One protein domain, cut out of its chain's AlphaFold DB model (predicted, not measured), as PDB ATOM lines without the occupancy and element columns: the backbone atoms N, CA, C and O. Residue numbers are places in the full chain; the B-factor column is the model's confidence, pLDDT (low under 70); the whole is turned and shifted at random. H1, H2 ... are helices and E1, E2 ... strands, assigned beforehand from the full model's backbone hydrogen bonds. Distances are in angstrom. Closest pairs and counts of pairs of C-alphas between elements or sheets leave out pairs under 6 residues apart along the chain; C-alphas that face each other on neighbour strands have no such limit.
ATOM      1  N   ARG A   3     192.693  98.835  89.081       83.88
ATOM      2  CA  ARG A   3     192.661 100.246  89.506       83.88
ATOM      3  C   ARG A   3     191.720 100.467  90.684       83.88
ATOM      4  O   ARG A   3     192.074 101.175  91.617       83.88
ATOM      5  N   THR A   4     190.546  99.836  90.659       83.00
ATOM      6  CA  THR A   4     189.599  99.884  91.780       83.00
ATOM      7  C   THR A   4     190.211  99.244  93.028       83.00
ATOM      8  O   THR A   4     190.092  99.791  94.120       83.00
ATOM      9  N   LEU A   5     190.921  98.120  92.874       86.50
ATOM     10  CA  LEU A   5     191.606  97.465  93.989       86.50
ATOM     11  C   LEU A   5     192.757  98.317  94.559       86.50
ATOM     12  O   LEU A   5     192.861  98.449  95.778       86.50
ATOM     13  N   ASP A   6     193.584  98.930  93.704       89.12
ATOM     14  CA  ASP A   6     194.646  99.863  94.125       89.12
ATOM     15  C   ASP A   6     194.060 101.069  94.877       89.12
ATOM     16  O   ASP A   6     194.560 101.447  95.934       89.12
ATOM     17  N   PHE A   7     192.940 101.620  94.399       92.19
ATOM     18  CA  PHE A   7     192.233 102.712  95.071       92.19
ATOM     19  C   PHE A   7     191.840 102.369  96.508       92.19
ATOM     20  O   PHE A   7     192.177 103.119  97.423       92.19
ATOM     21  N   PHE A   8     191.184 101.228  96.728       92.62
ATOM     22  CA  PHE A   8     190.809 100.808  98.079       92.62
ATOM     23  C   PHE A   8     192.036 100.459  98.934       92.62
ATOM     24  O   PHE A   8     192.096 100.852 100.099       92.62
ATOM     25  N   THR A   9     193.053  99.812  98.359       91.56
ATOM     26  CA  THR A   9     194.307  99.494  99.068       91.56
ATOM     27  C   THR A   9     195.000 100.756  99.588       91.56
ATOM     28  O   THR A   9     195.408 100.806 100.747       91.56
ATOM     29  N   ARG A  10     195.073 101.824  98.784       91.50
ATOM     30  CA  ARG A  10     195.652 103.115  99.206       91.50
ATOM     31  C   ARG A  10     194.828 103.848 100.261       91.50
ATOM     32  O   ARG A  10     195.360 104.701 100.965       91.50
ATOM     33  N   LEU A  11     193.549 103.508 100.393       93.31
ATOM     34  CA  LEU A  11     192.689 103.961 101.488       93.31
ATOM     35  C   LEU A  11     192.823 103.086 102.744       93.31
ATOM     36  O   LEU A  11     192.118 103.313 103.726       93.31
ATOM     37  N   GLY A  12     193.728 102.104 102.733       91.25
ATOM     38  CA  GLY A  12     194.003 101.212 103.855       91.25
ATOM     39  C   GLY A  12     193.080  99.997 103.934       91.25
ATOM     40  O   GLY A  12     193.075  99.326 104.963       91.25
ATOM     41  N   PHE A  13     192.300  99.706 102.889       91.44
ATOM     42  CA  PHE A  13     191.539  98.461 102.838       91.44
ATOM     43  C   PHE A  13     192.456  97.272 102.544       91.44
ATOM     44  O   PHE A  13     193.357  97.356 101.711       91.44
ATOM     45  N   THR A  14     192.187  96.143 103.192       89.44
ATOM     46  CA  THR A  14     192.909  94.884 102.995       89.44
ATOM     47  C   THR A  14     191.961  93.778 102.549       89.44
ATOM     48  O   THR A  14     190.777  93.782 102.885       89.44
ATOM     49  N   THR A  15     192.473  92.827 101.770       85.50
ATOM     50  CA  THR A  15     191.696  91.668 101.316       85.50
ATOM     51  C   THR A  15     191.563  90.633 102.432       85.50
ATOM     52  O   THR A  15     192.579  90.195 102.991       85.50
ATOM     53  N   GLU A  16     190.335  90.197 102.732       71.94
ATOM     54  CA  GLU A  16     190.107  89.062 103.636       71.94
ATOM     55  C   GLU A  16     190.752  87.788 103.066       71.94
ATOM     56  O   GLU A  16     190.528  87.437 101.911       71.94
ATOM     57  N   GLY A  17     191.570  87.106 103.877       59.09
ATOM     58  CA  GLY A  17     192.295  85.884 103.489       59.09
ATOM     59  C   GLY A  17     193.813  86.035 103.307       59.09
ATOM     60  O   GLY A  17     194.502  85.033 103.150       59.09
ATOM     61  N   ASP A  35     184.425  82.365  94.422       57.78
ATOM     62  CA  ASP A  35     183.302  82.785  93.566       57.78
ATOM     63  C   ASP A  35     183.574  84.028  92.677       57.78
ATOM     64  O   ASP A  35     182.634  84.633  92.154       57.78
ATOM     65  N   GLY A  36     184.828  84.476  92.510       65.81
ATOM     66  CA  GLY A  36     185.143  85.686  91.716       65.81
ATOM     67  C   GLY A  36     184.772  87.012  92.404       65.81
ATOM     68  O   GLY A  36     184.594  88.047  91.752       65.81
ATOM     69  N   ARG A  37     184.644  86.976  93.735       77.06
ATOM     70  CA  ARG A  37     184.437  88.135  94.609       77.06
ATOM     71  C   ARG A  37     185.684  88.386  95.453       77.06
ATOM     72  O   ARG A  37     186.250  87.454  96.021       77.06
ATOM     73  N   THR A  38     186.055  89.651  95.609       83.19
ATOM     74  CA  THR A  38     187.111  90.093  96.528       83.19
ATOM     75  C   THR A  38     186.479  90.901  97.654       83.19
ATOM     76  O   THR A  38     185.820  91.909  97.398       83.19
ATOM     77  N   ILE A  39     186.678  90.480  98.904       85.56
ATOM     78  CA  ILE A  39     186.172  91.209 100.072       85.56
ATOM     79  C   ILE A  39     187.293  92.072 100.636       85.56
ATOM     80  O   ILE A  39     188.364  91.571 100.974       85.56
ATOM     81  N   LEU A  40     187.023  93.367 100.735       88.38
ATOM     82  CA  LEU A  40     187.932  94.381 101.240       88.38
ATOM     83  C   LEU A  40     187.424  94.930 102.567       88.38
ATOM     84  O   LEU A  40     186.236  95.242 102.694       88.38
ATOM     85  N   ARG A  41     188.329  95.093 103.537       89.62
ATOM     86  CA  ARG A  41     188.004  95.601 104.873       89.62
ATOM     87  C   ARG A  41     188.937  96.684 105.358       89.62
ATOM     88  O   ARG A  41     190.141  96.618 105.142       89.62
ATOM     89  N   ASN A  42     188.366  97.642 106.075       89.06
ATOM     90  CA  ASN A  42     189.094  98.637 106.846       89.06
ATOM     91  C   ASN A  42     188.263  98.971 108.089       89.06
ATOM     92  O   ASN A  42     187.267  99.676 107.976       89.06
ATOM     93  N   GLY A  43     188.636  98.430 109.251       88.00
ATOM     94  CA  GLY A  43     187.786  98.486 110.443       88.00
ATOM     95  C   GLY A  43     186.435  97.804 110.198       88.00
ATOM     96  O   GLY A  43     186.379  96.646 109.779       88.00
ATOM     97  N   GLU A  44     185.346  98.533 110.417       87.56
ATOM     98  CA  GLU A  44     183.974  98.075 110.172       87.56
ATOM     99  C   GLU A  44     183.520  98.262 108.717       87.56
ATOM    100  O   GLU A  44     182.507  97.683 108.310       87.56
ATOM    101  N   ALA A  45     184.249  99.048 107.918       88.38
ATOM    102  CA  ALA A  45     183.933  99.243 106.512       88.38
ATOM    103  C   ALA A  45     184.217  97.962 105.719       88.38
ATOM    104  O   ALA A  45     185.348  97.472 105.679       88.38
ATOM    105  N   VAL A  46     183.186  97.446 105.046       87.56
ATOM    106  CA  VAL A  46     183.278  96.270 104.173       87.56
ATOM    107  C   VAL A  46     182.850  96.652 102.765       87.56
ATOM    108  O   VAL A  46     181.773  97.217 102.566       87.56
ATOM    109  N   VAL A  47     183.685  96.315 101.787       87.81
ATOM    110  CA  VAL A  47     183.402  96.483 100.360       87.81
ATOM    111  C   VAL A  47     183.590  95.140  99.676       87.81
ATOM    112  O   VAL A  47     184.631  94.507  99.810       87.81
ATOM    113  N   VAL A  48     182.581  94.706  98.925       86.12
ATOM    114  CA  VAL A  48     182.668  93.498  98.103       86.12
ATOM    115  C   VAL A  48     182.839  93.930  96.657       86.12
ATOM    116  O   VAL A  48     181.945  94.542  96.073       86.12
ATOM    117  N   LEU A  49     183.999  93.627  96.085       84.56
ATOM    118  CA  LEU A  49     184.232  93.764  94.657       84.56
ATOM    119  C   LEU A  49     183.751  92.483  93.984       84.56
ATOM    120  O   LEU A  49     184.362  91.430  94.144       84.56
ATOM    121  N   ASP A  50     182.648  92.572  93.249       78.19
ATOM    122  CA  ASP A  50     182.143  91.468  92.437       78.19
ATOM    123  C   ASP A  50     182.588  91.680  90.987       78.19
ATOM    124  O   ASP A  50     182.185  92.649  90.338       78.19
ATOM    125  N   ALA A  51     183.486  90.815  90.509       67.69
ATOM    126  CA  ALA A  51     184.003  90.866  89.144       67.69
ATOM    127  C   ALA A  51     183.150  90.049  88.163       67.69
ATOM    128  O   ALA A  51     183.452  90.038  86.966       67.69
ATOM    129  N   ARG A  52     182.090  89.375  88.633       62.69
ATOM    130  CA  ARG A  52     181.178  88.656  87.748       62.69
ATOM    131  C   ARG A  52     180.480  89.675  86.856       62.69
ATOM    132  O   ARG A  52     179.703  90.516  87.306       62.69
ATOM    133  N   SER A  53     180.813  89.595  85.573       45.66
ATOM    134  CA  SER A  53     180.105  90.258  84.489       45.66
ATOM    135  C   SER A  53     178.612  89.932  84.611       45.66
ATOM    136  O   SER A  53     178.211  88.782  84.462       45.66
ATOM    137  N   ASP A  54     177.832  90.943  85.001       45.59
ATOM    138  CA  ASP A  54     176.435  91.180  84.622       45.59
ATOM    139  C   ASP A  54     175.553  89.965  84.277       45.59
ATOM    140  O   ASP A  54     174.975  89.895  83.195       45.59
ATOM    141  N   LEU A  55     175.317  89.059  85.226       39.62
ATOM    142  CA  LEU A  55     174.354  87.985  84.970       39.62
ATOM    143  C   LEU A  55     172.879  88.430  84.972       39.62
ATOM    144  O   LEU A  55     172.069  87.674  84.457       39.62
ATOM    145  N   GLU A  56     172.500  89.641  85.421       40.31
ATOM    146  CA  GLU A  56     171.065  90.017  85.478       40.31
ATOM    147  C   GLU A  56     170.660  91.469  85.141       40.31
ATOM    148  O   GLU A  56     169.490  91.829  85.289       40.31
ATOM    149  N   LEU A  57     171.534  92.333  84.608       42.91
ATOM    150  CA  LEU A  57     171.107  93.693  84.238       42.91
ATOM    151  C   LEU A  57     171.408  94.028  82.786       42.91
ATOM    152  O   LEU A  57     172.531  94.345  82.419       42.91
ATOM    153  N   ARG A  58     170.335  94.064  81.987       42.72
ATOM    154  CA  ARG A  58     170.238  94.649  80.641       42.72
ATOM    155  C   ARG A  58     170.592  96.153  80.637       42.72
ATOM    156  O   ARG A  58     169.741  96.984  80.320       42.72
ATOM    157  N   ARG A  59     171.812  96.543  81.018       46.88
ATOM    158  CA  ARG A  59     172.322  97.912  80.853       46.88
ATOM    159  C   ARG A  59     173.332  97.943  79.692       46.88
ATOM    160  O   ARG A  59     174.211  97.091  79.643       46.88
ATOM    161  N   PRO A  60     173.230  98.904  78.751       41.25
ATOM    162  CA  PRO A  60     174.157  99.017  77.620       41.25
ATOM    163  C   PRO A  60     175.616  99.195  78.069       41.25
ATOM    164  O   PRO A  60     175.858  99.768  79.126       41.25
ATOM    165  N   ALA A  61     176.580  98.800  77.226       41.06
ATOM    166  CA  ALA A  61     178.032  98.731  77.478       41.06
ATOM    167  C   ALA A  61     178.713  99.966  78.125       41.06
ATOM    168  O   ALA A  61     179.782  99.832  78.718       41.06
ATOM    169  N   ALA A  62     178.077 101.144  78.144       45.03
ATOM    170  CA  ALA A  62     178.463 102.249  79.034       45.03
ATOM    171  C   ALA A  62     178.434 101.860  80.538       45.03
ATOM    172  O   ALA A  62     178.985 102.570  81.379       45.03
ATOM    173  N   ALA A  63     177.821 100.723  80.885       51.66
ATOM    174  CA  ALA A  63     177.720 100.109  82.205       51.66
ATOM    175  C   ALA A  63     179.012  99.448  82.729       51.66
ATOM    176  O   ALA A  63     179.093  99.236  83.933       51.66
ATOM    177  N   GLN A  64     180.039  99.226  81.896       64.00
ATOM    178  CA  GLN A  64     181.281  98.515  82.272       64.00
ATOM    179  C   GLN A  64     182.226  99.276  83.224       64.00
ATOM    180  O   GLN A  64     183.274  98.767  83.610       64.00
ATOM    181  N   ARG A  65     181.884 100.507  83.614       79.12
ATOM    182  CA  ARG A  65     182.651 101.270  84.608       79.12
ATOM    183  C   ARG A  65     182.318 100.779  86.032       79.12
ATOM    184  O   ARG A  65     181.165 100.405  86.277       79.12
ATOM    185  N   PRO A  66     183.261 100.812  86.989       85.44
ATOM    186  CA  PRO A  66     182.966 100.511  88.388       85.44
ATOM    187  C   PRO A  66     181.767 101.313  88.906       85.44
ATOM    188  O   PRO A  66     181.647 102.511  88.652       85.44
ATOM    189  N   HIS A  67     180.847 100.648  89.598       86.94
ATOM    190  CA  HIS A  67     179.715 101.282  90.267       86.94
ATOM    191  C   HIS A  67     179.250 100.436  91.447       86.94
ATOM    192  O   HIS A  67     179.513  99.238  91.502       86.94
ATOM    193  N   VAL A  68     178.524 101.059  92.369       90.00
ATOM    194  CA  VAL A  68     177.857 100.347  93.459       90.00
ATOM    195  C   VAL A  68     176.580  99.720  92.902       90.00
ATOM    196  O   VAL A  68     175.630 100.428  92.561       90.00
ATOM    197  N   ALA A  69     176.583  98.397  92.753       85.25
ATOM    198  CA  ALA A  69     175.457  97.651  92.194       85.25
ATOM    199  C   ALA A  69     174.357  97.381  93.232       85.25
ATOM    200  O   ALA A  69     173.168  97.459  92.911       85.25
ATOM    201  N   ALA A  70     174.764  97.101  94.471       87.69
ATOM    202  CA  ALA A  70     173.872  96.718  95.551       87.69
ATOM    203  C   ALA A  70     174.253  97.384  96.878       87.69
ATOM    204  O   ALA A  70     175.425  97.668  97.134       87.69
ATOM    205  N   ILE A  71     173.253  97.575  97.734       89.50
ATOM    206  CA  ILE A  71     173.422  97.877  99.153       89.50
ATOM    207  C   ILE A  71     172.748  96.789  99.986       89.50
ATOM    208  O   ILE A  71     171.727  96.226  99.592       89.50
ATOM    209  N   CYS A  72     173.311  96.498 101.153       88.62
ATOM    210  CA  CYS A  72     172.731  95.556 102.103       88.62
ATOM    211  C   CYS A  72     172.115  96.328 103.263       88.62
ATOM    212  O   CYS A  72     172.801  97.127 103.902       88.62
ATOM    213  N   VAL A  73     170.845  96.067 103.555       88.69
ATOM    214  CA  VAL A  73     170.147  96.653 104.701       88.69
ATOM    215  C   VAL A  73     169.761  95.556 105.679       88.69
ATOM    216  O   VAL A  73     169.424  94.441 105.289       88.69
ATOM    217  N   ARG A  74     169.834  95.876 106.967       84.94
ATOM    218  CA  ARG A  74     169.416  94.998 108.055       84.94
ATOM    219  C   ARG A  74     168.385  95.753 108.883       84.94
ATOM    220  O   ARG A  74     168.675  96.857 109.336       84.94
ATOM    221  N   GLY A  75     167.197  95.174 109.024       83.38
ATOM    222  CA  GLY A  75     166.190  95.659 109.964       83.38
ATOM    223  C   GLY A  75     166.532  95.272 111.404       83.38
ATOM    224  O   GLY A  75     167.445  94.480 111.641       83.38
ATOM    225  N   ASP A  76     165.800  95.828 112.364       82.62
ATOM    226  CA  ASP A  76     165.821  95.322 113.737       82.62
ATOM    227  C   ASP A  76     165.194  93.913 113.828       82.62
ATOM    228  O   ASP A  76     164.715  93.362 112.835       82.62
ATOM    229  N   ALA A  77     165.217  93.311 115.020       79.44
ATOM    230  CA  ALA A  77     164.715  91.953 115.238       79.44
ATOM    231  C   ALA A  77     163.219  91.778 114.905       79.44
ATOM    232  O   ALA A  77     162.796  90.668 114.594       79.44
ATOM    233  N   GLU A  78     162.439  92.860 114.942       83.06
ATOM    234  CA  GLU A  78     160.995  92.861 114.677       83.06
ATOM    235  C   GLU A  78     160.671  93.191 113.204       83.06
ATOM    236  O   GLU A  78     159.523  93.106 112.764       83.06
ATOM    237  N   SER A  79     161.676  93.580 112.416       85.38
ATOM    238  CA  SER A  79     161.512  94.013 111.032       85.38
ATOM    239  C   SER A  79     161.585  92.848 110.042       85.38
ATOM    240  O   SER A  79     162.656  92.300 109.787       85.38
ATOM    241  N   ASP A  80     160.476  92.562 109.355       91.81
ATOM    242  CA  ASP A  80     160.455  91.695 108.164       91.81
ATOM    243  C   ASP A  80     160.447  92.543 106.879       91.81
ATOM    244  O   ASP A  80     159.403  92.817 106.275       91.81
ATOM    245  N   LEU A  81     161.632  93.018 106.473       93.44
ATOM    246  CA  LEU A  81     161.789  93.827 105.258       93.44
ATOM    247  C   LEU A  81     161.320  93.097 103.982       93.44
ATOM    248  O   LEU A  81     160.648  93.736 103.169       93.44
ATOM    249  N   PRO A  82     161.606  91.794 103.778       93.38
ATOM    250  CA  PRO A  82     161.061  91.031 102.654       93.38
ATOM    251  C   PRO A  82     159.530  90.991 102.609       93.38
ATOM    252  O   PRO A  82     158.950  91.318 101.570       93.38
ATOM    253  N   ALA A  83     158.858  90.646 103.713       93.94
ATOM    254  CA  ALA A  83     157.393  90.613 103.748       93.94
ATOM    255  C   ALA A  83     156.790  92.013 103.564       93.94
ATOM    256  O   ALA A  83     155.784  92.185 102.867       93.94
ATOM    257  N   ARG A  84     157.435  93.039 104.132       95.19
ATOM    258  CA  ARG A  84     157.051  94.442 103.942       95.19
ATOM    259  C   ARG A  84     157.175  94.872 102.481       95.19
ATOM    260  O   ARG A  84     156.248  95.491 101.965       95.19
ATOM    261  N   ALA A  85     158.269  94.524 101.801       95.50
ATOM    262  CA  ALA A  85     158.456  94.805 100.378       95.50
ATOM    263  C   ALA A  85     157.341  94.179  99.529       95.50
ATOM    264  O   ALA A  85     156.702  94.885  98.750       95.50
ATOM    265  N   GLN A  86     157.042  92.894  99.749       94.44
ATOM    266  CA  GLN A  86     155.970  92.182  99.047       94.44
ATOM    267  C   GLN A  86     154.592  92.813  99.294       94.44
ATOM    268  O   GLN A  86     153.832  93.018  98.347       94.44
ATOM    269  N   SER A  87     154.292  93.182 100.544       96.31
ATOM    270  CA  SER A  87     153.023  93.826 100.927       96.31
ATOM    271  C   SER A  87     152.844  95.210 100.297       96.31
ATOM    272  O   SER A  87     151.724  95.642 100.047       96.31
ATOM    273  N   LEU A  88     153.951  95.904 100.029       96.06
ATOM    274  CA  LEU A  88     153.986  97.193  99.334       96.06
ATOM    275  C   LEU A  88     154.112  97.050  97.810       96.06
ATOM    276  O   LEU A  88     154.235  98.056  97.114       96.06
ATOM    277  N   HIS A  89     154.092  95.818  97.292       94.56
ATOM    278  CA  HIS A  89     154.267  95.489  95.877       94.56
ATOM    279  C   HIS A  89     155.615  95.920  95.277       94.56
ATOM    280  O   HIS A  89     155.739  96.068  94.060       94.56
ATOM    281  N   TRP A  90     156.648  96.061  96.109       94.00
ATOM    282  CA  TRP A  90     158.024  96.119  95.627       94.00
ATOM    283  C   TRP A  90     158.455  94.703  95.207       94.00
ATOM    284  O   TRP A  90     158.390  93.792  96.037       94.00
ATOM    285  N   PRO A  91     158.883  94.473  93.948       91.69
ATOM    286  CA  PRO A  91     159.292  93.146  93.500       91.69
ATOM    287  C   PRO A  91     160.436  92.608  94.356       91.69
ATOM    288  O   PRO A  91     161.443  93.293  94.539       91.69
ATOM    289  N   VAL A  92     160.291  91.386  94.859       92.94
ATOM    290  CA  VAL A  92     161.341  90.689  95.605       92.94
ATOM    291  C   VAL A  92     161.807  89.505  94.776       92.94
ATOM    292  O   VAL A  92     161.005  88.648  94.408       92.94
ATOM    293  N   VAL A  93     163.101  89.478  94.486       89.50
ATOM    294  CA  VAL A  93     163.785  88.349  93.860       89.50
ATOM    295  C   VAL A  93     164.440  87.536  94.965       89.50
ATOM    296  O   VAL A  93     165.065  88.093  95.867       89.50
ATOM    297  N   GLU A  94     164.274  86.221  94.896       88.06
ATOM    298  CA  GLU A  94     164.900  85.265  95.801       88.06
ATOM    299  C   GLU A  94     165.942  84.457  95.028       88.06
ATOM    300  O   GLU A  94     165.657  83.933  93.951       88.06
ATOM    301  N   ALA A  95     167.145  84.369  95.581       81.38
ATOM    302  CA  ALA A  95     168.255  83.617  95.021       81.38
ATOM    303  C   ALA A  95     169.020  82.876  96.126       81.38
ATOM    304  O   ALA A  95     168.838  83.126  97.321       81.38
ATOM    305  N   MET A  96     169.896  81.963  95.711       78.69
ATOM    306  CA  MET A  96     170.855  81.301  96.592       78.69
ATOM    307  C   MET A  96     172.249  81.875  96.338       78.69
ATOM    308  O   MET A  96     172.696  81.920  95.196       78.69
ATOM    309  N   ASP A  97     172.938  82.282  97.399       71.31
ATOM    310  CA  ASP A  97     174.306  82.798  97.367       71.31
ATOM    311  C   ASP A  97     175.142  82.060  98.418       71.31
ATOM    312  O   ASP A  97     174.833  82.125  99.607       71.31
ATOM    313  N   GLY A  98     176.142  81.281  97.992       67.81
ATOM    314  CA  GLY A  98     176.958  80.471  98.910       67.81
ATOM    315  C   GLY A  98     176.146  79.502  99.786       67.81
ATOM    316  O   GLY A  98     176.481  79.285 100.946       67.81
ATOM    317  N   GLY A  99     175.028  78.969  99.274       70.38
ATOM    318  CA  GLY A  99     174.120  78.097 100.035       70.38
ATOM    319  C   GLY A  99     173.176  78.831 100.996       70.38
ATOM    320  O   GLY A  99     172.336  78.193 101.631       70.38
ATOM    321  N   ARG A 100     173.247  80.164 101.064       74.44
ATOM    322  CA  ARG A 100     172.331  81.005 101.835       74.44
ATOM    323  C   ARG A 100     171.248  81.583 100.936       74.44
ATOM    324  O   ARG A 100     171.531  82.058  99.840       74.44
ATOM    325  N   ARG A 101     170.008  81.604 101.419       81.75
ATOM    326  CA  ARG A 101     168.934  82.342 100.753       81.75
ATOM    327  C   ARG A 101     169.179  83.845 100.883       81.75
ATOM    328  O   ARG A 101     169.429  84.331 101.985       81.75
ATOM    329  N   VAL A 102     169.084  84.560  99.768       83.62
ATOM    330  CA  VAL A 102     169.186  86.021  99.698       83.62
ATOM    331  C   VAL A 102     167.972  86.560  98.957       83.62
ATOM    332  O   VAL A 102     167.637  86.100  97.865       83.62
ATOM    333  N   ARG A 103     167.308  87.540  99.564       90.25
ATOM    334  CA  ARG A 103     166.169  88.258  99.005       90.25
ATOM    335  C   ARG A 103     166.557  89.701  98.759       90.25
ATOM    336  O   ARG A 103     167.067  90.390  99.648       90.25
ATOM    337  N   ALA A 104     166.288  90.164  97.551       91.62
ATOM    338  CA  ALA A 104     166.610  91.512  97.128       91.62
ATOM    339  C   ALA A 104     165.433  92.165  96.410       91.62
ATOM    340  O   ALA A 104     164.621  91.506  95.764       91.62
ATOM    341  N   THR A 105     165.360  93.486  96.501       94.06
ATOM    342  CA  THR A 105     164.495  94.316  95.659       94.06
ATOM    343  C   THR A 105     165.336  95.344  94.910       94.06
ATOM    344  O   THR A 105     166.555  95.401  95.076       94.06
ATOM    345  N   ARG A 106     164.710  96.161  94.064       92.56
ATOM    346  CA  ARG A 106     165.388  97.218  93.309       92.56
ATOM    347  C   ARG A 106     164.734  98.564  93.593       92.56
ATOM    348  O   ARG A 106     163.520  98.696  93.452       92.56
ATOM    349  N   SER A 107     165.539  99.558  93.962       93.12
ATOM    350  CA  SER A 107     165.058 100.931  94.119       93.12
ATOM    351  C   SER A 107     164.672 101.531  92.757       93.12
ATOM    352  O   SER A 107     165.157 101.067  91.718       93.12
ATOM    353  N   PRO A 108     163.825 102.572  92.709       92.00
ATOM    354  CA  PRO A 108     163.516 103.283  91.465       92.00
ATOM    355  C   PRO A 108     164.747 103.851  90.730       92.00
ATOM    356  O   PRO A 108     164.744 103.904  89.497       92.00
ATOM    357  N   ALA A 109     165.830 104.193  91.434       86.75
ATOM    358  CA  ALA A 109     167.138 104.541  90.860       86.75
ATOM    359  C   ALA A 109     167.890 103.340  90.245       86.75
ATOM    360  O   ALA A 109     168.955 103.482  89.642       86.75
ATOM    361  N   GLY A 110     167.337 102.134  90.366       86.94
ATOM    362  CA  GLY A 110     167.888 100.908  89.811       86.94
ATOM    363  C   GLY A 110     168.963 100.258  90.679       86.94
ATOM    364  O   GLY A 110     169.638  99.365  90.174       86.94
ATOM    365  N   VAL A 111     169.122 100.674  91.938       89.56
ATOM    366  CA  VAL A 111     170.067 100.077  92.896       89.56
ATOM    367  C   VAL A 111     169.441  98.832  93.506       89.56
ATOM    368  O   VAL A 111     168.276  98.853  93.900       89.56
ATOM    369  N   GLU A 112     170.191  97.739  93.572       90.81
ATOM    370  CA  GLU A 112     169.735  96.524  94.241       90.81
ATOM    371  C   GLU A 112     169.838  96.673  95.766       90.81
ATOM    372  O   GLU A 112     170.810  97.213  96.290       90.81
ATOM    373  N   VAL A 113     168.820  96.223  96.492       92.31
ATOM    374  CA  VAL A 113     168.729  96.347  97.949       92.31
ATOM    375  C   VAL A 113     168.511  94.962  98.537       92.31
ATOM    376  O   VAL A 113     167.428  94.394  98.393       92.31
ATOM    377  N   HIS A 114     169.540  94.412  99.182       90.94
ATOM    378  CA  HIS A 114     169.484  93.115  99.864       90.94
ATOM    379  C   HIS A 114     168.813  93.286 101.222       90.94
ATOM    380  O   HIS A 114     169.270  94.082 102.043       90.94
ATOM    381  N   LEU A 115     167.729  92.546 101.441       91.75
ATOM    382  CA  LEU A 115     166.803  92.737 102.562       91.75
ATOM    383  C   LEU A 115     167.117  91.845 103.774       91.75
ATOM    384  O   LEU A 115     166.592  92.085 104.856       91.75
TER     385      LEU A 115
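Overview. This is residues 3 to 17 and 35 to 115 of the 320 residues of the protein "VOC domain-containing protein" of Dermatophilaceae bacterium (UniProt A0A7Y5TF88). Two small parts sit side by side: a two-strand hairpin, E1 and E2, with the short helix H1 beside it, and a twisted four-strand sheet with the short helix H3 over one face. Residues 51 to 69, with the four-residue H2 among them, link the two parts. The printed part has 96 residues with three named helices and six named strands, in the order H1 E1 E2 H2 E3 H3 E4 E5 E6; the larger sheet runs E3 E6 E5 E4 and is mixed, and the class is mixed, helices and strands. The whole is only just loose, close to compact, with a radius of gyration of the C-alphas of 15.3 A and spans of 43 by 36 by 25 A.

Arrangement. Start at H1, residues 3 to 10, and look from it to E1, residues 37 to 42: their closest C-alphas, those of Phe 8 and Leu 40, are 7.7 A apart. E1 forms an antiparallel hairpin with E2, residues 45 to 50, where N 40 and O 47 are within hydrogen-bond range at 2.8 A. Residues 14 to 15 also pair, antiparallel, with residues 40 to 41 of E1. H2, residues 61 to 64, is apart from E1. Go on to E3, residues 70 to 72, an edge strand that is apart from E1 and E2; its parallel neighbour is E6, residues 112 to 114, with N 71 and O 112 at 2.9 A. H3, residues 81 to 87, is on this sheet at a height of 9.7 A, over E5, residues 100 to 106, and slantwise to it at 52 degrees on the local plane; their closest C-alphas, those of Pro 82 and Arg 103, are 6.9 A apart. E4, residues 93 to 97, is the other edge strand; E4, E5 and E6 form a meander, each strand the antiparallel neighbour of the one before, with N 95 and O 102 at 2.9 A and N 113 and O 105 at 2.8 A. E5 pairs with E4 over residues 100 to 104 and with E6 over 104 to 106. E3, H3 and E4 make a split strand-helix-strand unit, two strands of one sheet that are not neighbours, with a helix between them along the chain and with E6 and E5 between them in the sheet, and its crossover is right-handed. Every O i to N i+4 pair is within hydrogen-bond range in H1 and H3; H2 is too short for one.

Along the chain. Find C-alpha 3 at (192.661, 100.246, 89.506), where H1 begins; it runs 10.5 A. E1 and E2 measure 16.8 A and 16.2 A. H3 begins at C-alpha 81, (161.789, 93.827, 105.258). E4 is 12.4 A long, and E5, the longest strand, 19.6 A. E6 ends at C-alpha 114, (169.484, 93.115, 99.864).

Size, cuts and confidence. The C-alphas farthest apart are those of Arg 10 and Ser 87, at 43.7 A. Residues 18 to 34 are cut out, and C-alphas 17 and 35 are 13.7 A apart. Of the links printed whole, none is long. Mean pLDDT of the printed part is 80.9; it is under 70 at residues 17, 35 to 36, 51 to 64 and 98.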